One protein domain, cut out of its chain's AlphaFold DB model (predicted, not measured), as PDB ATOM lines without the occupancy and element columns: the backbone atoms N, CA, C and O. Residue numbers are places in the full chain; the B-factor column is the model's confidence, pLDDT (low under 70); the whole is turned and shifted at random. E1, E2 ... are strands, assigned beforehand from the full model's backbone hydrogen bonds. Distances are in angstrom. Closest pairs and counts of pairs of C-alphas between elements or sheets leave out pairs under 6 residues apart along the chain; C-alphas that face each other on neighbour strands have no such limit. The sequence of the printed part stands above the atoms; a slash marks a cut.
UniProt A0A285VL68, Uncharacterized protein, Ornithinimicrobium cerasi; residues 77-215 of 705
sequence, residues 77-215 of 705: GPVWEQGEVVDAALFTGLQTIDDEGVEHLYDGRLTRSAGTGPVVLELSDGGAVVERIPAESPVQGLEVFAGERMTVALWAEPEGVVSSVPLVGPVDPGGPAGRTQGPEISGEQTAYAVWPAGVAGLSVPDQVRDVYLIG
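AT A GLANCE: This is residues 77 to 215 of the 705 residues of an uncharacterized protein of Ornithinimicrobium cerasi (UniProt A0A285VL68). Three antiparallel sheets are stacked like slabs: a twisted four-stranded sheet E1 E2 E3 E4 on one side, a second twisted four-stranded sheet E5 E6 E9 E8 in the middle, and a two-stranded ribbon of E7 and E10 over the far face of that middle sheet. The strands cross from layer to layer, at 36 degrees between the two larger sheets and at 48 degrees between the middle sheet and the ribbon. The printed part has 139 residues with ten named strands, E1 to E10 in order along the chain, and no named helix; the class is all strand. The whole is compact, with a radius of gyration of the C-alphas of 14.3 A and spans of 40 by 34 by 23 A.

IN THESE COORDINATES: Begin at Gly 77 and pass to C-alpha 86 at (38.550, 52.904, -35.284), where E1, residues 86 to 97, starts; it is the longest strand by residues, covers 28.9 A and bends by 57 degrees at residue 93. A tight link leads to E2, residues 103 to 112, which runs 29.1 A. Next come E3, residues 120 to 125, and E4, residues 128 to 134, 17.9 A long. Find C-alpha 142 at (34.829, 51.210, -20.038) for the start of E5, residues 142 to 146; E6, residues 150 to 156, follows and runs 20.1 A. E7 holds residues 163 to 168, and E8 residues 180 to 185. E9, residues 188 to 196, covers 25.8 A. E10, residues 208 to 214, runs 17.3 A and ends at C-alpha 214, (45.279, 44.808, -10.324).

HOW THE PARTS SIT: Look first at E1 E2 E3 E4, a meander, each strand the antiparallel neighbour of the one before; E1 and E4 are its edge strands, and it is strongly twisted. Between E1 and E2, N 90 and O 108 are 2.8 A apart; between E2 and E3, N 109 and O 122 are 2.9 A apart; between E3 and E4, N 121 and O 133 are 2.8 A apart, each within hydrogen-bond range. The second sheet, in the order E5 E6 E9 E8, is strongly twisted too. Check N 143 and O 154 at 2.8 A for the hairpin E5 and E6, N 153 and O 193 at 2.9 A for E6 and E9, and N 182 and O 190 at 3.0 A for the hairpin E8 and E9. These two sheets are face to face, 10.3 A centre to centre where they face each other. The closest C-alphas of E1 and E8 are those of Leu 90 and Pro 183, 6.5 A apart, and those of E4 and E5 are Ile 133 and Phe 145, 5.6 A apart. E7 and E10 are antiparallel at 160 degrees, with N 165 and O 212 at 2.9 A. Their sheet is face to face with the second one, at 9.9 A, which completes a stack of sheets, face to face in turn; the closest C-alphas of E7 and E9 are those of Pro 166 and Ala 193, 7.5 A apart. E1 and E10 are apart.

THE WHOLE: The two C-alphas farthest apart are those of Glu 100 and Gly 160, at 41.6 A. The printed part runs from 77 to 215 with no cut. The links E7 to E8 and E9 to E10 are long, with 11 residues each. The mean pLDDT of the printed part is 83.4; look for values under 70 at residues 114 to 115, at 169 to 182, of which 180 to 182 belong to E8, and at 198 to 204.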
ATOM      1  N   GLY A  77      41.910  56.411 -18.740       74.56
ATOM      2  CA  GLY A  77      41.403  57.392 -19.688       74.56
ATOM      3  C   GLY A  77      40.266  56.812 -20.538       74.56
ATOM      4  O   GLY A  77      40.043  55.602 -20.536       74.56
ATOM      5  N   PRO A  78      39.554  57.656 -21.307       77.75
ATOM      6  CA  PRO A  78      38.644  57.153 -22.331       77.75
ATOM      7  C   PRO A  78      39.409  56.252 -23.312       77.75
ATOM      8  O   PRO A  78      40.509  56.616 -23.728       77.75
ATOM      9  N   VAL A  79      38.810  55.121 -23.704       80.62
ATOM     10  CA  VAL A  79      39.423  54.151 -24.637       80.62
ATOM     11  C   VAL A  79      39.711  54.794 -25.999       80.62
ATOM     12  O   VAL A  79      40.688  54.465 -26.664       80.62
ATOM     13  N   TRP A  80      38.875  55.755 -26.405       85.50
ATOM     14  CA  TRP A  80      38.944  56.402 -27.713       85.50
ATOM     15  C   TRP A  80      39.012  57.922 -27.585       85.50
ATOM     16  O   TRP A  80      38.302  58.526 -26.777       85.50
ATOM     17  N   GLU A  81      39.777  58.582 -28.457       80.50
ATOM     18  CA  GLU A  81      39.674  60.034 -28.603       80.50
ATOM     19  C   GLU A  81      38.399  60.431 -29.366       80.50
ATOM     20  O   GLU A  81      37.922  59.745 -30.277       80.50
ATOM     21  N   GLN A  82      37.841  61.594 -29.020       77.69
ATOM     22  CA  GLN A  82      36.708  62.150 -29.753       77.69
ATOM     23  C   GLN A  82      37.102  62.386 -31.219       77.69
ATOM     24  O   GLN A  82      38.029  63.142 -31.508       77.69
ATOM     25  N   GLY A  83      36.379  61.756 -32.147       79.38
ATOM     26  CA  GLY A  83      36.665  61.844 -33.581       79.38
ATOM     27  C   GLY A  83      37.667  60.817 -34.111       79.38
ATOM     28  O   GLY A  83      37.942  60.827 -35.312       79.38
ATOM     29  N   GLU A  84      38.196  59.931 -33.264       85.12
ATOM     30  CA  GLU A  84      39.103  58.866 -33.690       85.12
ATOM     31  C   GLU A  84      38.412  57.900 -34.662       85.12
ATOM     32  O   GLU A  84      37.265  57.502 -34.452       85.12
ATOM     33  N   VAL A  85      39.103  57.536 -35.744       87.50
ATOM     34  CA  VAL A  85      38.663  56.475 -36.656       87.50
ATOM     35  C   VAL A  85      39.164  55.155 -36.093       87.50
ATOM     36  O   VAL A  85      40.369  54.986 -35.925       87.50
ATOM     37  N   VAL A  86      38.242  54.231 -35.832       90.06
ATOM     38  CA  VAL A  86      38.550  52.904 -35.284       90.06
ATOM     39  C   VAL A  86      38.310  51.869 -36.373       90.06
ATOM     40  O   VAL A  86      37.258  51.877 -37.012       90.06
ATOM     41  N   ASP A  87      39.301  51.015 -36.608       91.50
ATOM     42  CA  ASP A  87      39.197  49.870 -37.511       91.50
ATOM     43  C   ASP A  87      40.178  48.776 -37.067       91.50
ATOM     44  O   ASP A  87      41.328  48.730 -37.510       91.50
ATOM     45  N   ALA A  88      39.749  47.934 -36.128       91.94
ATOM     46  CA  ALA A  88      40.610  46.951 -35.472       91.94
ATOM     47  C   ALA A  88      39.889  45.613 -35.282       91.94
ATOM     48  O   ALA A  88      38.702  45.578 -34.974       91.94
ATOM     49  N   ALA A  89      40.605  44.502 -35.454       92.56
ATOM     50  CA  ALA A  89      40.119  43.205 -34.991       92.56
ATOM     51  C   ALA A  89      40.269  43.152 -33.466       92.56
ATOM     52  O   ALA A  89      41.336  43.501 -32.969       92.56
ATOM     53  N   LEU A  90      39.223  42.739 -32.750       92.00
ATOM     54  CA  LEU A  90      39.247  42.563 -31.297       92.00
ATOM     55  C   LEU A  90      39.594  41.118 -30.928       92.00
ATOM     56  O   LEU A  90      40.522  40.878 -30.162       92.00
ATOM     57  N   PHE A  91      38.891  40.157 -31.530       91.38
ATOM     58  CA  PHE A  91      39.142  38.725 -31.371       91.38
ATOM     59  C   PHE A  91      38.789  37.956 -32.643       91.38
ATOM     60  O   PHE A  91      38.032  38.442 -33.486       91.38
ATOM     61  N   THR A  92      39.339  36.748 -32.773       91.75
ATOM     62  CA  THR A  92      39.069  35.840 -33.894       91.75
ATOM     63  C   THR A  92      38.851  34.418 -33.403       91.75
ATOM     64  O   THR A  92      39.662  33.931 -32.613       91.75
ATOM     65  N   GLY A  93      37.822  33.745 -33.911       90.06
ATOM     66  CA  GLY A  93      37.504  32.355 -33.583       90.06
ATOM     67  C   GLY A  93      37.125  32.124 -32.119       90.06
ATOM     68  O   GLY A  93      37.469  31.079 -31.570       90.06
ATOM     69  N   LEU A  94      36.455  33.087 -31.478       89.19
ATOM     70  CA  LEU A  94      35.926  32.909 -30.128       89.19
ATOM     71  C   LEU A  94      34.816  31.853 -30.161       89.19
ATOM     72  O   LEU A  94      33.777  32.064 -30.785       89.19
ATOM     73  N   GLN A  95      35.055  30.723 -29.502       88.75
ATOM     74  CA  GLN A  95      34.109  29.616 -29.449       88.75
ATOM     75  C   GLN A  95      33.071  29.847 -28.350       88.75
ATOM     76  O   GLN A  95      33.429  30.051 -27.189       88.75
ATOM     77  N   THR A  96      31.791  29.764 -28.699       84.75
ATOM     78  CA  THR A  96      30.677  29.789 -27.741       84.75
ATOM     79  C   THR A  96      29.697  28.665 -28.055       84.75
ATOM     80  O   THR A  96      29.657  28.172 -29.182       84.75
ATOM     81  N   ILE A  97      28.888  28.272 -27.075       82.00
ATOM     82  CA  ILE A  97      27.791  27.320 -27.258       82.00
ATOM     83  C   ILE A  97      26.515  28.040 -26.839       82.00
ATOM     84  O   ILE A  97      26.497  28.637 -25.763       82.00
ATOM     85  N   ASP A  98      25.502  28.036 -27.698       82.12
ATOM     86  CA  ASP A  98      24.206  28.633 -27.378       82.12
ATOM     87  C   ASP A  98      23.334  27.700 -26.518       82.12
ATOM     88  O   ASP A  98      23.687  26.561 -26.195       82.12
ATOM     89  N   ASP A  99      22.168  28.197 -26.139       74.00
ATOM     90  CA  ASP A  99      21.152  27.522 -25.339       74.00
ATOM     91  C   ASP A  99      20.517  26.304 -26.047       74.00
ATOM     92  O   ASP A  99      19.945  25.431 -25.388       74.00
ATOM     93  N   GLU A 100      20.698  26.164 -27.365       81.81
ATOM     94  CA  GLU A 100      20.339  24.966 -28.136       81.81
ATOM     95  C   GLU A 100      21.489  23.938 -28.218       81.81
ATOM     96  O   GLU A 100      21.316  22.839 -28.759       81.81
ATOM     97  N   GLY A 101      22.662  24.254 -27.661       82.62
ATOM     98  CA  GLY A 101      23.859  23.418 -27.716       82.62
ATOM     99  C   GLY A 101      24.620  23.514 -29.042       82.62
ATOM    100  O   GLY A 101      25.426  22.629 -29.348       82.62
ATOM    101  N   VAL A 102      24.361  24.545 -29.850       86.94
ATOM    102  CA  VAL A 102      25.037  24.794 -31.124       86.94
ATOM    103  C   VAL A 102      26.332  25.559 -30.879       86.94
ATOM    104  O   VAL A 102      26.372  26.590 -30.211       86.94
ATOM    105  N   GLU A 103      27.422  25.034 -31.434       88.94
ATOM    106  CA  GLU A 103      28.738  25.662 -31.374       88.94
ATOM    107  C   GLU A 103      28.863  26.767 -32.434       88.94
ATOM    108  O   GLU A 103      28.629  26.532 -33.622       88.94
ATOM    109  N   HIS A 104      29.300  27.948 -32.002       89.44
ATOM    110  CA  HIS A 104      29.581  29.109 -32.842       89.44
ATOM    111  C   HIS A 104      31.052  29.510 -32.741       89.44
ATOM    112  O   HIS A 104      31.677  29.349 -31.693       89.44
ATOM    113  N   LEU A 105      31.597  30.061 -33.830       92.75
ATOM    114  CA  LEU A 105      32.957  30.602 -33.892       92.75
ATOM    115  C   LEU A 105      32.898  32.056 -34.352       92.75
ATOM    116  O   LEU A 105      32.784  32.336 -35.547       92.75
ATOM    117  N   TYR A 106      32.990  32.971 -33.394       93.62
ATOM    118  CA  TYR A 106      32.808  34.389 -33.646       93.62
ATOM    119  C   TYR A 106      34.121  35.140 -33.887       93.62
ATOM    120  O   TYR A 106      35.108  34.973 -33.167       93.62
ATOM    121  N   ASP A 107      34.093  36.050 -34.858       94.94
ATOM    122  CA  ASP A 107      35.106  37.081 -35.076       94.94
ATOM    123  C   ASP A 107      34.527  38.454 -34.708       94.94
ATOM    124  O   ASP A 107      33.436  38.811 -35.155       94.94
ATOM    125  N   GLY A 108      35.262  39.240 -33.920       94.75
ATOM    126  CA  GLY A 108      34.855  40.576 -33.483       94.75
ATOM    127  C   GLY A 108      35.724  41.663 -34.110       94.75
ATOM    128  O   GLY A 108      36.952  41.629 -33.985       94.75
ATOM    129  N   ARG A 109      35.112  42.659 -34.759       95.62
ATOM    130  CA  ARG A 109      35.809  43.827 -35.326       95.62
ATOM    131  C   ARG A 109      35.217  45.133 -34.806       95.62
ATOM    132  O   ARG A 109      34.027  45.374 -34.942       95.62
ATOM    133  N   LEU A 110      36.057  46.008 -34.270       95.25
ATOM    134  CA  LEU A 110      35.681  47.353 -33.844       95.25
ATOM    135  C   LEU A 110      35.774  48.320 -35.020       95.25
ATOM    136  O   LEU A 110      36.811  48.404 -35.683       95.25
ATOM    137  N   THR A 111      34.703  49.073 -35.261       93.81
ATOM    138  CA  THR A 111      34.614  50.030 -36.365       93.81
ATOM    139  C   THR A 111      34.030  51.372 -35.918       93.81
ATOM    140  O   THR A 111      33.096  51.442 -35.121       93.81
ATOM    141  N   ARG A 112      34.573  52.470 -36.452       92.31
ATOM    142  CA  ARG A 112      34.001  53.820 -36.366       92.31
ATOM    143  C   ARG A 112      34.409  54.611 -37.603       92.31
ATOM    144  O   ARG A 112      35.522  55.128 -37.695       92.31
ATOM    145  N   SER A 113      33.507  54.711 -38.576       74.00
ATOM    146  CA  SER A 113      33.754  55.424 -39.831       74.00
ATOM    147  C   SER A 113      33.336  56.896 -39.697       74.00
ATOM    148  O   SER A 113      32.189  57.197 -39.402       74.00
ATOM    149  N   ALA A 114      34.273  57.819 -39.934       67.44
ATOM    150  CA  ALA A 114      34.080  59.282 -39.959       67.44
ATOM    151  C   ALA A 114      34.031  60.039 -38.613       67.44
ATOM    152  O   ALA A 114      33.675  61.217 -38.600       67.44
ATOM    153  N   GLY A 115      34.447  59.424 -37.500       64.25
ATOM    154  CA  GLY A 115      34.643  60.128 -36.221       64.25
ATOM    155  C   GLY A 115      33.358  60.654 -35.558       64.25
ATOM    156  O   GLY A 115      33.426  61.387 -34.574       64.25
ATOM    157  N   THR A 116      32.184  60.288 -36.077       72.94
ATOM    158  CA  THR A 116      30.875  60.625 -35.507       72.94
ATOM    159  C   THR A 116      30.155  59.350 -35.077       72.94
ATOM    160  O   THR A 116      29.993  58.453 -35.899       72.94
ATOM    161  N   GLY A 117      29.695  59.293 -33.823       84.12
ATOM    162  CA  GLY A 117      28.972  58.148 -33.250       84.12
ATOM    163  C   GLY A 117      29.830  57.242 -32.347       84.12
ATOM    164  O   GLY A 117      31.046  57.441 -32.256       84.12
ATOM    165  N   PRO A 118      29.206  56.269 -31.654       90.38
ATOM    166  CA  PRO A 118      29.913  55.301 -30.813       90.38
ATOM    167  C   PRO A 118      30.812  54.378 -31.653       90.38
ATOM    168  O   PRO A 118      30.711  54.342 -32.880       90.38
ATOM    169  N   VAL A 119      31.748  53.670 -31.008       93.25
ATOM    170  CA  VAL A 119      32.410  52.533 -31.680       93.25
ATOM    171  C   VAL A 119      31.361  51.440 -31.853       93.25
ATOM    172  O   VAL A 119      30.490  51.295 -31.005       93.25
ATOM    173  N   VAL A 120      31.417  50.693 -32.950       95.50
ATOM    174  CA  VAL A 120      30.529  49.557 -33.205       95.50
ATOM    175  C   VAL A 120      31.359  48.283 -33.247       95.50
ATOM    176  O   VAL A 120      32.334  48.214 -33.998       95.50
ATOM    177  N   LEU A 121      30.959  47.278 -32.474       96.25
ATOM    178  CA  LEU A 121      31.446  45.912 -32.598       96.25
ATOM    179  C   LEU A 121      30.648  45.203 -33.700       96.25
ATOM    180  O   LEU A 121      29.449  44.972 -33.561       96.25
ATOM    181  N   GLU A 122      31.306  44.881 -34.809       97.19
ATOM    182  CA  GLU A 122      30.787  43.976 -35.832       97.19
ATOM    183  C   GLU A 122      31.156  42.541 -35.454       97.19
ATOM    184  O   GLU A 122      32.334  42.173 -35.459       97.19
ATOM    185  N   LEU A 123      30.144  41.736 -35.143       96.06
ATOM    186  CA  LEU A 123      30.291  40.320 -34.843       96.06
ATOM    187  C   LEU A 123      30.025  39.507 -36.108       96.06
ATOM    188  O   LEU A 123      29.001  39.697 -36.772       96.06
ATOM    189  N   SER A 124      30.936  38.602 -36.453       96.81
ATOM    190  CA  SER A 124      30.808  37.721 -37.615       96.81
ATOM    191  C   SER A 124      30.860  36.252 -37.218       96.81
ATOM    192  O   SER A 124      31.673  35.879 -36.384       96.81
ATOM    193  N   ASP A 125      30.040  35.422 -37.861       95.31
ATOM    194  CA  ASP A 125      30.050  33.959 -37.744       95.31
ATOM    195  C   ASP A 125      30.174  33.359 -39.150       95.31
ATOM    196  O   ASP A 125      29.471  33.763 -40.083       95.31
ATOM    197  N   GLY A 126      31.145  32.467 -39.352       91.81
ATOM    198  CA  GLY A 126      31.436  31.895 -40.673       91.81
ATOM    199  C   GLY A 126      31.771  32.937 -41.757       91.81
ATOM    200  O   GLY A 126      31.553  32.690 -42.944       91.81
ATOM    201  N   GLY A 127      32.272  34.114 -41.363       91.75
ATOM    202  CA  GLY A 127      32.608  35.230 -42.256       91.75
ATOM    203  C   GLY A 127      31.426  36.114 -42.680       91.75
ATOM    204  O   GLY A 127      31.623  37.037 -43.474       91.75
ATOM    205  N   ALA A 128      30.215  35.864 -42.177       95.00
ATOM    206  CA  ALA A 128      29.067  36.749 -42.352       95.00
ATOM    207  C   ALA A 128      28.862  37.596 -41.091       95.00
ATOM    208  O   ALA A 128      28.858  37.055 -39.992       95.00
ATOM    209  N   VAL A 129      28.652  38.908 -41.249       96.50
ATOM    210  CA  VAL A 129      28.286  39.787 -40.127       96.50
ATOM    211  C   VAL A 129      26.896  39.390 -39.637       96.50
ATOM    212  O   VAL A 129      25.922  39.522 -40.380       96.50
ATOM    213  N   VAL A 130      26.823  38.898 -38.404       95.81
ATOM    214  CA  VAL A 130      25.582  38.457 -37.756       95.81
ATOM    215  C   VAL A 130      25.002  39.524 -36.841       95.81
ATOM    216  O   VAL A 130      23.791  39.551 -36.650       95.81
ATOM    217  N   GLU A 131      25.838  40.422 -36.317       95.38
ATOM    218  CA  GLU A 131      25.401  41.450 -35.378       95.38
ATOM    219  C   GLU A 131      26.285  42.701 -35.443       95.38
ATOM    220  O   GLU A 131      27.471  42.637 -35.781       95.38
ATOM    221  N   ARG A 132      25.696  43.862 -35.139       95.62
ATOM    222  CA  ARG A 132      26.395  45.143 -35.004       95.62
ATOM    223  C   ARG A 132      25.944  45.825 -33.729       95.62
ATOM    224  O   ARG A 132      24.810  46.291 -33.660       95.62
ATOM    225  N   ILE A 133      26.847  45.914 -32.767       95.00
ATOM    226  CA  ILE A 133      26.531  46.347 -31.412       95.00
ATOM    227  C   ILE A 133      27.215  47.699 -31.177       95.00
ATOM    228  O   ILE A 133      28.442  47.770 -31.285       95.00
ATOM    229  N   PRO A 134      26.481  48.798 -30.945       94.31
ATOM    230  CA  PRO A 134      27.094  50.066 -30.567       94.31
ATOM    231  C   PRO A 134      27.659  49.986 -29.142       94.31
ATOM    232  O   PRO A 134      27.099  49.312 -28.287       94.31
ATOM    233  N   ALA A 135      28.767  50.683 -28.898       93.50
ATOM    234  CA  ALA A 135      29.343  50.831 -27.568       93.50
ATOM    235  C   ALA A 135      28.495  51.765 -26.697       93.50
ATOM    236  O   ALA A 135      28.072  52.832 -27.157       93.50
ATOM    237  N   GLU A 136      28.355  51.397 -25.431       92.88
ATOM    238  CA  GLU A 136      27.869  52.239 -24.344       92.88
ATOM    239  C   GLU A 136      28.922  52.300 -23.236       92.88
ATOM    240  O   GLU A 136      29.650  51.338 -23.013       92.88
ATOM    241  N   SER A 137      29.026  53.432 -22.541       90.81
ATOM    242  CA  SER A 137      30.075  53.644 -21.538       90.81
ATOM    243  C   SER A 137      29.458  53.849 -20.148       90.81
ATOM    244  O   SER A 137      29.227  54.999 -19.762       90.81
ATOM    245  N   PRO A 138      29.159  52.773 -19.390       87.12
ATOM    246  CA  PRO A 138      28.535  52.896 -18.068       87.12
ATOM    247  C   PRO A 138      29.464  53.585 -17.057       87.12
ATOM    248  O   PRO A 138      29.009  54.349 -16.206       87.12
ATOM    249  N   VAL A 139      30.781  53.398 -17.200       88.00
ATOM    250  CA  VAL A 139      31.813  54.164 -16.486       88.00
ATOM    251  C   VAL A 139      32.846  54.716 -17.461       88.00
ATOM    252  O   VAL A 139      33.087  54.169 -18.539       88.00
ATOM    253  N   GLN A 140      33.476  55.833 -17.094       87.31
ATOM    254  CA  GLN A 140      34.512  56.438 -17.923       87.31
ATOM    255  C   GLN A 140      35.678  55.456 -18.129       87.31
ATOM    256  O   GLN A 140      36.257  54.970 -17.166       87.31
ATOM    257  N   GLY A 141      36.040  55.203 -19.391       88.69
ATOM    258  CA  GLY A 141      37.134  54.285 -19.739       88.69
ATOM    259  C   GLY A 141      36.711  52.827 -19.932       88.69
ATOM    260  O   GLY A 141      37.548  52.027 -20.347       88.69
ATOM    261  N   LEU A 142      35.435  52.497 -19.701       92.06
ATOM    262  CA  LEU A 142      34.829  51.210 -20.038       92.06
ATOM    263  C   LEU A 142      33.871  51.379 -21.213       92.06
ATOM    264  O   LEU A 142      33.001  52.243 -21.184       92.06
ATOM    265  N   GLU A 143      34.011  50.535 -22.224       93.94
ATOM    266  CA  GLU A 143      33.080  50.435 -23.346       93.94
ATOM    267  C   GLU A 143      32.427  49.056 -23.313       93.94
ATOM    268  O   GLU A 143      33.117  48.035 -23.315       93.94
ATOM    269  N   VAL A 144      31.101  49.020 -23.284       93.44
ATOM    270  CA  VAL A 144      30.298  47.801 -23.235       93.44
ATOM    271  C   VAL A 144      29.486  47.684 -24.513       93.44
ATOM    272  O   VAL A 144      28.798  48.613 -24.929       93.44
ATOM    273  N   PHE A 145      29.571  46.519 -25.137       94.00
ATOM    274  CA  PHE A 145      28.830  46.133 -26.324       94.00
ATOM    275  C   PHE A 145      27.869  45.017 -25.912       94.00
ATOM    276  O   PHE A 145      28.251  43.849 -25.943       94.00
ATOM    277  N   ALA A 146      26.655  45.368 -25.485       92.00
ATOM    278  CA  ALA A 146      25.628  44.397 -25.101       92.00
ATOM    279  C   ALA A 146      24.764  44.028 -26.316       92.00
ATOM    280  O   ALA A 146      23.967  44.842 -26.787       92.00
ATOM    281  N   GLY A 147      24.973  42.828 -26.853       91.06
ATOM    282  CA  GLY A 147      24.225  42.282 -27.982       91.06
ATOM    283  C   GLY A 147      23.327  41.109 -27.602       91.06
ATOM    284  O   GLY A 147      23.358  40.608 -26.481       91.06
ATOM    285  N   GLU A 148      22.552  40.630 -28.570       88.12
ATOM    286  CA  GLU A 148      21.715  39.433 -28.439       88.12
ATOM    287  C   GLU A 148      22.564  38.161 -28.304       88.12
ATOM    288  O   GLU A 148      22.144  37.212 -27.646       88.12
ATOM    289  N   ARG A 149      23.751  38.120 -28.931       88.62
ATOM    290  CA  ARG A 149      24.612  36.920 -28.973       88.62
ATOM    291  C   ARG A 149      25.716  36.903 -27.927       88.62
ATOM    292  O   ARG A 149      26.213  35.831 -27.586       88.62
ATOM    293  N   MET A 150      26.149  38.076 -27.482       87.94
ATOM    294  CA  MET A 150      27.183  38.229 -26.466       87.94
ATOM    295  C   MET A 150      27.233  39.656 -25.936       87.94
ATOM    296  O   MET A 150      26.902  40.608 -26.645       87.94
ATOM    297  N   THR A 151      27.765  39.786 -24.726       89.94
ATOM    298  CA  THR A 151      28.183  41.061 -24.152       89.94
ATOM    299  C   THR A 151      29.706  41.121 -24.142       89.94
ATOM    300  O   THR A 151      30.367  40.167 -23.732       89.94
ATOM    301  N   VAL A 152      30.283  42.232 -24.603       91.69
ATOM    302  CA  VAL A 152      31.735  42.468 -24.578       91.69
ATOM    303  C   VAL A 152      32.031  43.735 -23.794       91.69
ATOM    304  O   VAL A 152      31.510  44.792 -24.129       91.69
ATOM    305  N   ALA A 153      32.892  43.647 -22.787       92.25
ATOM    306  CA  ALA A 153      33.441  44.800 -22.080       92.25
ATOM    307  C   ALA A 153      34.875  45.045 -22.552       92.25
ATOM    308  O   ALA A 153      35.654  44.098 -22.634       92.25
ATOM    309  N   LEU A 154      35.228  46.292 -22.846       93.31
ATOM    310  CA  LEU A 154      36.533  46.710 -23.350       93.31
ATOM    311  C   LEU A 154      37.038  47.917 -22.560       93.31
ATOM    312  O   LEU A 154      36.332  48.914 -22.424       93.31
ATOM    313  N   TRP A 155      38.282  47.859 -22.099       93.25
ATOM    314  CA  TRP A 155      38.946  48.967 -21.414       93.25
ATOM    315  C   TRP A 155      40.413  49.068 -21.839       93.25
ATOM    316  O   TRP A 155      41.022  48.109 -22.322       93.25
ATOM    317  N   ALA A 156      40.993  50.253 -21.666       89.50
ATOM    318  CA  ALA A 156      42.435  50.439 -21.789       89.50
ATOM    319  C   ALA A 156      43.111  49.977 -20.489       89.50
ATOM    320  O   ALA A 156      42.675  50.376 -19.411       89.50
ATOM    321  N   GLU A 157      44.168  49.163 -20.571       86.56
ATOM    322  CA  GLU A 157      44.975  48.780 -19.404       86.56
ATOM    323  C   GLU A 157      46.071  49.839 -19.170       86.56
ATOM    324  O   GLU A 157      46.954  50.014 -20.020       86.56
ATOM    325  N   PRO A 158      46.063  50.561 -18.032       86.00
ATOM    326  CA  PRO A 158      47.166  51.445 -17.675       86.00
ATOM    327  C   PRO A 158      48.502  50.705 -17.515       86.00
ATOM    328  O   PRO A 158      48.566  49.519 -17.186       86.00
ATOM    329  N   GLU A 159      49.605  51.438 -17.684       84.25
ATOM    330  CA  GLU A 159      50.947  50.913 -17.415       84.25
ATOM    331  C   GLU A 159      51.065  50.482 -15.944       84.25
ATOM    332  O   GLU A 159      50.782  51.263 -15.040       84.25
ATOM    333  N   GLY A 160      51.521  49.249 -15.708       87.00
ATOM    334  CA  GLY A 160      51.664  48.682 -14.362       87.00
ATOM    335  C   GLY A 160      50.546  47.721 -13.957       87.00
ATOM    336  O   GLY A 160      50.723  46.991 -12.980       87.00
ATOM    337  N   VAL A 161      49.454  47.651 -14.727       89.38
ATOM    338  CA  VAL A 161      48.426  46.618 -14.558       89.38
ATOM    339  C   VAL A 161      49.000  45.249 -14.920       89.38
ATOM    340  O   VAL A 161      49.566  45.046 -15.993       89.38
ATOM    341  N   VAL A 162      48.873  44.306 -13.991       89.12
ATOM    342  CA  VAL A 162      49.254  42.898 -14.163       89.12
ATOM    343  C   VAL A 162      48.033  42.086 -14.592       89.12
ATOM    344  O   VAL A 162      48.105  41.244 -15.496       89.12
ATOM    345  N   SER A 163      46.892  42.363 -13.961       89.00
ATOM    346  CA  SER A 163      45.618  41.727 -14.267       89.00
ATOM    347  C   SER A 163      44.445  42.670 -14.059       89.00
ATOM    348  O   SER A 163      44.593  43.742 -13.488       89.00
ATOM    349  N   SER A 164      43.269  42.269 -14.514       89.62
ATOM    350  CA  SER A 164      42.047  43.035 -14.314       89.62
ATOM    351  C   SER A 164      40.843  42.111 -14.248       89.62
ATOM    352  O   SER A 164      40.825  41.096 -14.949       89.62
ATOM    353  N   VAL A 165      39.842  42.476 -13.451       89.69
ATOM    354  CA  VAL A 165      38.594  41.718 -13.309       89.69
ATOM    355  C   VAL A 165      37.386  42.650 -13.399       89.69
ATOM    356  O   VAL A 165      37.314  43.615 -12.635       89.69
ATOM    357  N   PRO A 166      36.454  42.419 -14.339       89.56
ATOM    358  CA  PRO A 166      35.227  43.197 -14.423       89.56
ATOM    359  C   PRO A 166      34.282  42.860 -13.263       89.56
ATOM    360  O   PRO A 166      34.116  41.697 -12.896       89.56
ATOM    361  N   LEU A 167      33.630  43.884 -12.723       86.88
ATOM    362  CA  LEU A 167      32.512  43.745 -11.800       86.88
ATOM    363  C   LEU A 167      31.213  43.663 -12.601       86.88
ATOM    364  O   LEU A 167      30.825  44.630 -13.261       86.88
ATOM    365  N   VAL A 168      30.531  42.522 -12.513       80.31
ATOM    366  CA  VAL A 168      29.292  42.259 -13.244       80.31
ATOM    367  C   VAL A 168      28.140  41.997 -12.286       80.31
ATOM    368  O   VAL A 168      28.178  41.063 -11.492       80.31
ATOM    369  N   GLY A 169      27.088  42.804 -12.417       69.69
ATOM    370  CA  GLY A 169      25.813  42.634 -11.735       69.69
ATOM    371  C   GLY A 169      25.924  42.559 -10.207       69.69
ATOM    372  O   GLY A 169      26.964  42.861  -9.626       69.69
ATOM    373  N   PRO A 170      24.817  42.216  -9.535       52.25
ATOM    374  CA  PRO A 170      24.795  41.909  -8.111       52.25
ATOM    375  C   PRO A 170      24.840  40.399  -7.809       52.25
ATOM    376  O   PRO A 170      24.487  40.048  -6.698       52.25
ATOM    377  N   VAL A 171      25.149  39.524  -8.782       52.41
ATOM    378  CA  VAL A 171      24.970  38.054  -8.646       52.41
ATOM    379  C   VAL A 171      26.206  37.248  -9.066       52.41
ATOM    380  O   VAL A 171      26.370  36.115  -8.633       52.41
ATOM    381  N   ASP A 172      27.094  37.807  -9.898       58.25
ATOM    382  CA  ASP A 172      28.287  37.091 -10.373       58.25
ATOM    383  C   ASP A 172      29.487  38.043 -10.537       58.25
ATOM    384  O   ASP A 172      29.938  38.329 -11.658       58.25
ATOM    385  N   PRO A 173      29.990  38.621  -9.429       56.34
ATOM    386  CA  PRO A 173      31.167  39.469  -9.491       56.34
ATOM    387  C   PRO A 173      32.353  38.646 -10.003       56.34
ATOM    388  O   PRO A 173      32.874  37.785  -9.312       56.34
ATOM    389  N   GLY A 174      32.806  38.932 -11.225       53.72
ATOM    390  CA  GLY A 174      33.933  38.225 -11.830       53.72
ATOM    391  C   GLY A 174      33.579  36.906 -12.523       53.72
ATOM    392  O   GLY A 174      34.494  36.099 -12.700       53.72
ATOM    393  N   GLY A 175      32.311  36.721 -12.935       55.34
ATOM    394  CA  GLY A 175      31.804  35.578 -13.714       55.34
ATOM    395  C   GLY A 175      32.716  35.110 -14.846       55.34
ATOM    396  O   GLY A 175      33.615  35.861 -15.216       55.34
ATOM    397  N   PRO A 176      32.514  33.903 -15.423       49.81
ATOM    398  CA  PRO A 176      33.519  33.135 -16.170       49.81
ATOM    399  C   PRO A 176      34.096  33.904 -17.365       49.81
ATOM    400  O   PRO A 176      33.728  33.707 -18.519       49.81
ATOM    401  N   ALA A 177      35.040  34.790 -17.081       49.47
ATOM    402  CA  ALA A 177      35.681  35.634 -18.053       49.47
ATOM    403  C   ALA A 177      36.998  34.955 -18.383       49.47
ATOM    404  O   ALA A 177      37.964  34.994 -17.618       49.47
ATOM    405  N   GLY A 178      37.053  34.349 -19.565       52.91
ATOM    406  CA  GLY A 178      38.325  34.155 -20.236       52.91
ATOM    407  C   GLY A 178      38.927  35.532 -20.497       52.91
ATOM    408  O   GLY A 178      38.693  36.112 -21.557       52.91
ATOM    409  N   ARG A 179      39.672  36.085 -19.528       60.91
ATOM    410  CA  ARG A 179      40.498  37.272 -19.758       60.91
ATOM    411  C   ARG A 179      41.409  36.928 -20.921       60.91
ATOM    412  O   ARG A 179      42.294  36.082 -20.797       60.91
ATOM    413  N   THR A 180      41.209  37.608 -22.036       61.16
ATOM    414  CA  THR A 180      42.131  37.524 -23.157       61.16
ATOM    415  C   THR A 180      42.833  38.865 -23.230       61.16
ATOM    416  O   THR A 180      42.179  39.904 -23.308       61.16
ATOM    417  N   GLN A 181      44.166  38.858 -23.141       66.00
ATOM    418  CA  GLN A 181      44.943  40.061 -23.437       66.00
ATOM    419  C   GLN A 181      44.528  40.549 -24.825       66.00
ATOM    420  O   GLN A 181      44.593  39.796 -25.802       66.00
ATOM    421  N   GLY A 182      44.017  41.776 -24.876       65.81
ATOM    422  CA  GLY A 182      43.529  42.365 -26.104       65.81
ATOM    423  C   GLY A 182      44.676  42.729 -27.040       65.81
ATOM    424  O   GLY A 182      45.835  42.832 -26.624       65.81
ATOM    425  N   PRO A 183      44.377  42.920 -28.331       72.69
ATOM    426  CA  PRO A 183      45.344  43.480 -29.255       72.69
ATOM    427  C   PRO A 183      45.736  44.900 -28.824       72.69
ATOM    428  O   PRO A 183      44.994  45.610 -28.141       72.69
ATOM    429  N   GLU A 184      46.915  45.336 -29.259       79.19
ATOM    430  CA  GLU A 184      47.278  46.747 -29.192       79.19
ATOM    431  C   GLU A 184      46.407  47.507 -30.201       79.19
ATOM    432  O   GLU A 184      46.492  47.272 -31.411       79.19
ATOM    433  N   ILE A 185      45.550  48.402 -29.710       77.88
ATOM    434  CA  ILE A 185      44.667  49.219 -30.547       77.88
ATOM    435  C   ILE A 185      45.107  50.668 -30.395       77.88
ATOM    436  O   ILE A 185      45.212  51.186 -29.289       77.88
ATOM    437  N   SER A 186      45.423  51.323 -31.515       74.50
ATOM    438  CA  SER A 186      45.886  52.720 -31.523       74.50
ATOM    439  C   SER A 186      47.128  52.992 -30.654       74.50
ATOM    440  O   SER A 186      47.363  54.125 -30.233       74.50
ATOM    441  N   GLY A 187      47.971  51.974 -30.443       74.12
ATOM    442  CA  GLY A 187      49.198  52.083 -29.648       74.12
ATOM    443  C   GLY A 187      48.998  51.920 -28.136       74.12
ATOM    444  O   GLY A 187      49.905  52.245 -27.367       74.12
ATOM    445  N   GLU A 188      47.808  51.497 -27.706       77.06
ATOM    446  CA  GLU A 188      47.460  51.267 -26.306       77.06
ATOM    447  C   GLU A 188      47.114  49.790 -26.098       77.06
ATOM    448  O   GLU A 188      46.489  49.145 -26.946       77.06
ATOM    449  N   GLN A 189      47.559  49.241 -24.969       85.31
ATOM    450  CA  GLN A 189      47.193  47.892 -24.571       85.31
ATOM    451  C   GLN A 189      45.740  47.915 -24.101       85.31
ATOM    452  O   GLN A 189      45.382  48.654 -23.183       85.31
ATOM    453  N   THR A 190      44.898  47.128 -24.761       88.88
ATOM    454  CA  THR A 190      43.495  46.974 -24.382       88.88
ATOM    455  C   THR A 190      43.288  45.611 -23.746       88.88
ATOM    456  O   THR A 190      43.993  44.651 -24.062       88.88
ATOM    457  N   ALA A 191      42.316  45.518 -22.853       90.19
ATOM    458  CA  ALA A 191      41.811  44.248 -22.369       90.19
ATOM    459  C   ALA A 191      40.307  44.198 -22.579       90.19
ATOM    460  O   ALA A 191      39.628  45.227 -22.617       90.19
ATOM    461  N   TYR A 192      39.809  42.981 -22.760       91.44
ATOM    462  CA  TYR A 192      38.392  42.747 -22.920       91.44
ATOM    463  C   TYR A 192      37.949  41.494 -22.171       91.44
ATOM    464  O   TYR A 192      38.734  40.574 -21.920       91.44
ATOM    465  N   ALA A 193      36.666  41.472 -21.834       89.44
ATOM    466  CA  ALA A 193      35.954  40.314 -21.317       89.44
ATOM    467  C   ALA A 193      34.717  40.063 -22.183       89.44
ATOM    468  O   ALA A 193      34.122  41.011 -22.704       89.44
ATOM    469  N   VAL A 194      34.367  38.789 -22.368       87.69
ATOM    470  CA  VAL A 194      33.226  38.371 -23.189       87.69
ATOM    471  C   VAL A 194      32.337  37.434 -22.392       87.69
ATOM    472  O   VAL A 194      32.834  36.490 -21.781       87.69
ATOM    473  N   TRP A 195      31.033  37.669 -22.473       85.88
ATOM    474  CA  TRP A 195      29.994  36.802 -21.932       85.88
ATOM    475  C   TRP A 195      29.098  36.322 -23.077       85.88
ATOM    476  O   TRP A 195      28.574  37.163 -23.812       85.88
ATOM    477  N   PRO A 196      28.930  35.001 -23.270       81.31
ATOM    478  CA  PRO A 196      27.978  34.463 -24.239       81.31
ATOM    479  C   PRO A 196      26.537  34.890 -23.927       81.31
ATOM    480  O   PRO A 196      26.213  35.240 -22.790       81.31
ATOM    481  N   ALA A 197      25.659  34.809 -24.926       73.38
ATOM    482  CA  ALA A 197      24.218  34.898 -24.716       73.38
ATOM    483  C   ALA A 197      23.739  33.902 -23.645       73.38
ATOM    484  O   ALA A 197      24.303  32.820 -23.483       73.38
ATOM    485  N   GLY A 198      22.686  34.277 -22.916       63.22
ATOM    486  CA  GLY A 198      22.048  33.403 -21.928       63.22
ATOM    487  C   GLY A 198      22.635  33.466 -20.517       63.22
ATOM    488  O   GLY A 198      22.064  32.857 -19.613       63.22
ATOM    489  N   VAL A 199      23.705  34.238 -20.271       64.12
ATOM    490  CA  VAL A 199      24.060  34.601 -18.891       64.12
ATOM    491  C   VAL A 199      22.947  35.500 -18.347       64.12
ATOM    492  O   VAL A 199      22.744  36.624 -18.819       64.12
ATOM    493  N   ALA A 200      22.157  34.961 -17.416       55.34
ATOM    494  CA  ALA A 200      20.987  35.634 -16.866       55.34
ATOM    495  C   ALA A 200      21.382  37.003 -16.292       55.34
ATOM    496  O   ALA A 200      22.303  37.107 -15.487       55.34
ATOM    497  N   GLY A 201      20.687  38.060 -16.723       56.59
ATOM    498  CA  GLY A 201      20.952  39.413 -16.235       56.59
ATOM    499  C   GLY A 201      22.255  40.033 -16.749       56.59
ATOM    500  O   GLY A 201      22.888  40.754 -15.987       56.59
ATOM    501  N   LEU A 202      22.648  39.774 -18.007       64.88
ATOM    502  CA  LEU A 202      23.749  40.470 -18.707       64.88
ATOM    503  C   LEU A 202      23.340  41.168 -20.025       64.88
ATOM    504  O   LEU A 202      24.193  41.564 -20.825       64.88
ATOM    505  N   SER A 203      22.035  41.316 -20.267       63.09
ATOM    506  CA  SER A 203      21.470  41.899 -21.490       63.09
ATOM    507  C   SER A 203      21.454  43.433 -21.531       63.09
ATOM    508  O   SER A 203      21.004  43.989 -22.533       63.09
ATOM    509  N   VAL A 204      21.925  44.134 -20.489       68.75
ATOM    510  CA  VAL A 204      22.041  45.604 -20.497       68.75
ATOM    511  C   VAL A 204      23.449  46.085 -20.123       68.75
ATOM    512  O   VAL A 204      24.056  45.535 -19.203       68.75
ATOM    513  N   PRO A 205      23.973  47.143 -20.775       70.88
ATOM    514  CA  PRO A 205      25.313  47.677 -20.499       70.88
ATOM    515  C   PRO A 205      25.580  48.030 -19.032       70.88
ATOM    516  O   PRO A 205      26.671  47.761 -18.531       70.88
ATOM    517  N   ASP A 206      24.570  48.536 -18.321       76.44
ATOM    518  CA  ASP A 206      24.655  48.936 -16.907       76.44
ATOM    519  C   ASP A 206      24.939  47.771 -15.936       76.44
ATOM    520  O   ASP A 206      25.190  47.986 -14.747       76.44
ATOM    521  N   GLN A 207      24.895  46.522 -16.411       81.25
ATOM    522  CA  GLN A 207      25.263  45.360 -15.605       81.25
ATOM    523  C   GLN A 207      26.780  45.190 -15.483       81.25
ATOM    524  O   GLN A 207      27.213  44.605 -14.496       81.25
ATOM    525  N   VAL A 208      27.602  45.741 -16.384       84.75
ATOM    526  CA  VAL A 208      29.058  45.817 -16.162       84.75
ATOM    527  C   VAL A 208      29.361  47.118 -15.421       84.75
ATOM    528  O   VAL A 208      29.436  48.193 -16.014       84.75
ATOM    529  N   ARG A 209      29.486  47.019 -14.097       86.19
ATOM    530  CA  ARG A 209      29.503  48.177 -13.192       86.19
ATOM    531  C   ARG A 209      30.865  48.854 -13.110       86.19
ATOM    532  O   ARG A 209      30.926  50.071 -12.983       86.19
ATOM    533  N   ASP A 210      31.942  48.074 -13.140       90.62
ATOM    534  CA  ASP A 210      33.313  48.581 -13.021       90.62
ATOM    535  C   ASP A 210      34.335  47.541 -13.512       90.62
ATOM    536  O   ASP A 210      33.978  46.419 -13.872       90.62
ATOM    537  N   VAL A 211      35.620  47.896 -13.497       91.50
ATOM    538  CA  VAL A 211      36.740  46.966 -13.673       91.50
ATOM    539  C   VAL A 211      37.784  47.226 -12.594       91.50
ATOM    540  O   VAL A 211      38.297  48.335 -12.470       91.50
ATOM    541  N   TYR A 212      38.160  46.199 -11.839       92.38
ATOM    542  CA  TYR A 212      39.277  46.287 -10.905       92.38
ATOM    543  C   TYR A 212      40.586  46.036 -11.645       92.38
ATOM    544  O   TYR A 212      40.809  44.957 -12.194       92.38
ATOM    545  N   LEU A 213      41.449  47.044 -11.659       93.00
ATOM    546  CA  LEU A 213      42.796  47.026 -12.207       93.00
ATOM    547  C   LEU A 213      43.777  46.597 -11.116       93.00
ATOM    548  O   LEU A 213      43.957  47.289 -10.114       93.00
ATOM    549  N   ILE A 214      44.423  45.457 -11.315       92.75
ATOM    550  CA  ILE A 214      45.279  44.808 -10.324       92.75
ATOM    551  C   ILE A 214      46.730  45.046 -10.716       92.75
ATOM    552  O   ILE A 214      47.222  44.535 -11.729       92.75
ATOM    553  N   GLY A 215      47.418  45.840  -9.905       92.56
ATOM    554  CA  GLY A 215      48.836  46.118 -10.050       92.56
ATOM    555  C   GLY A 215      49.692  45.091  -9.328       92.56
ATOM    556  O   GLY A 215      49.237  44.042  -8.873       92.56
TER     557      GLY A 215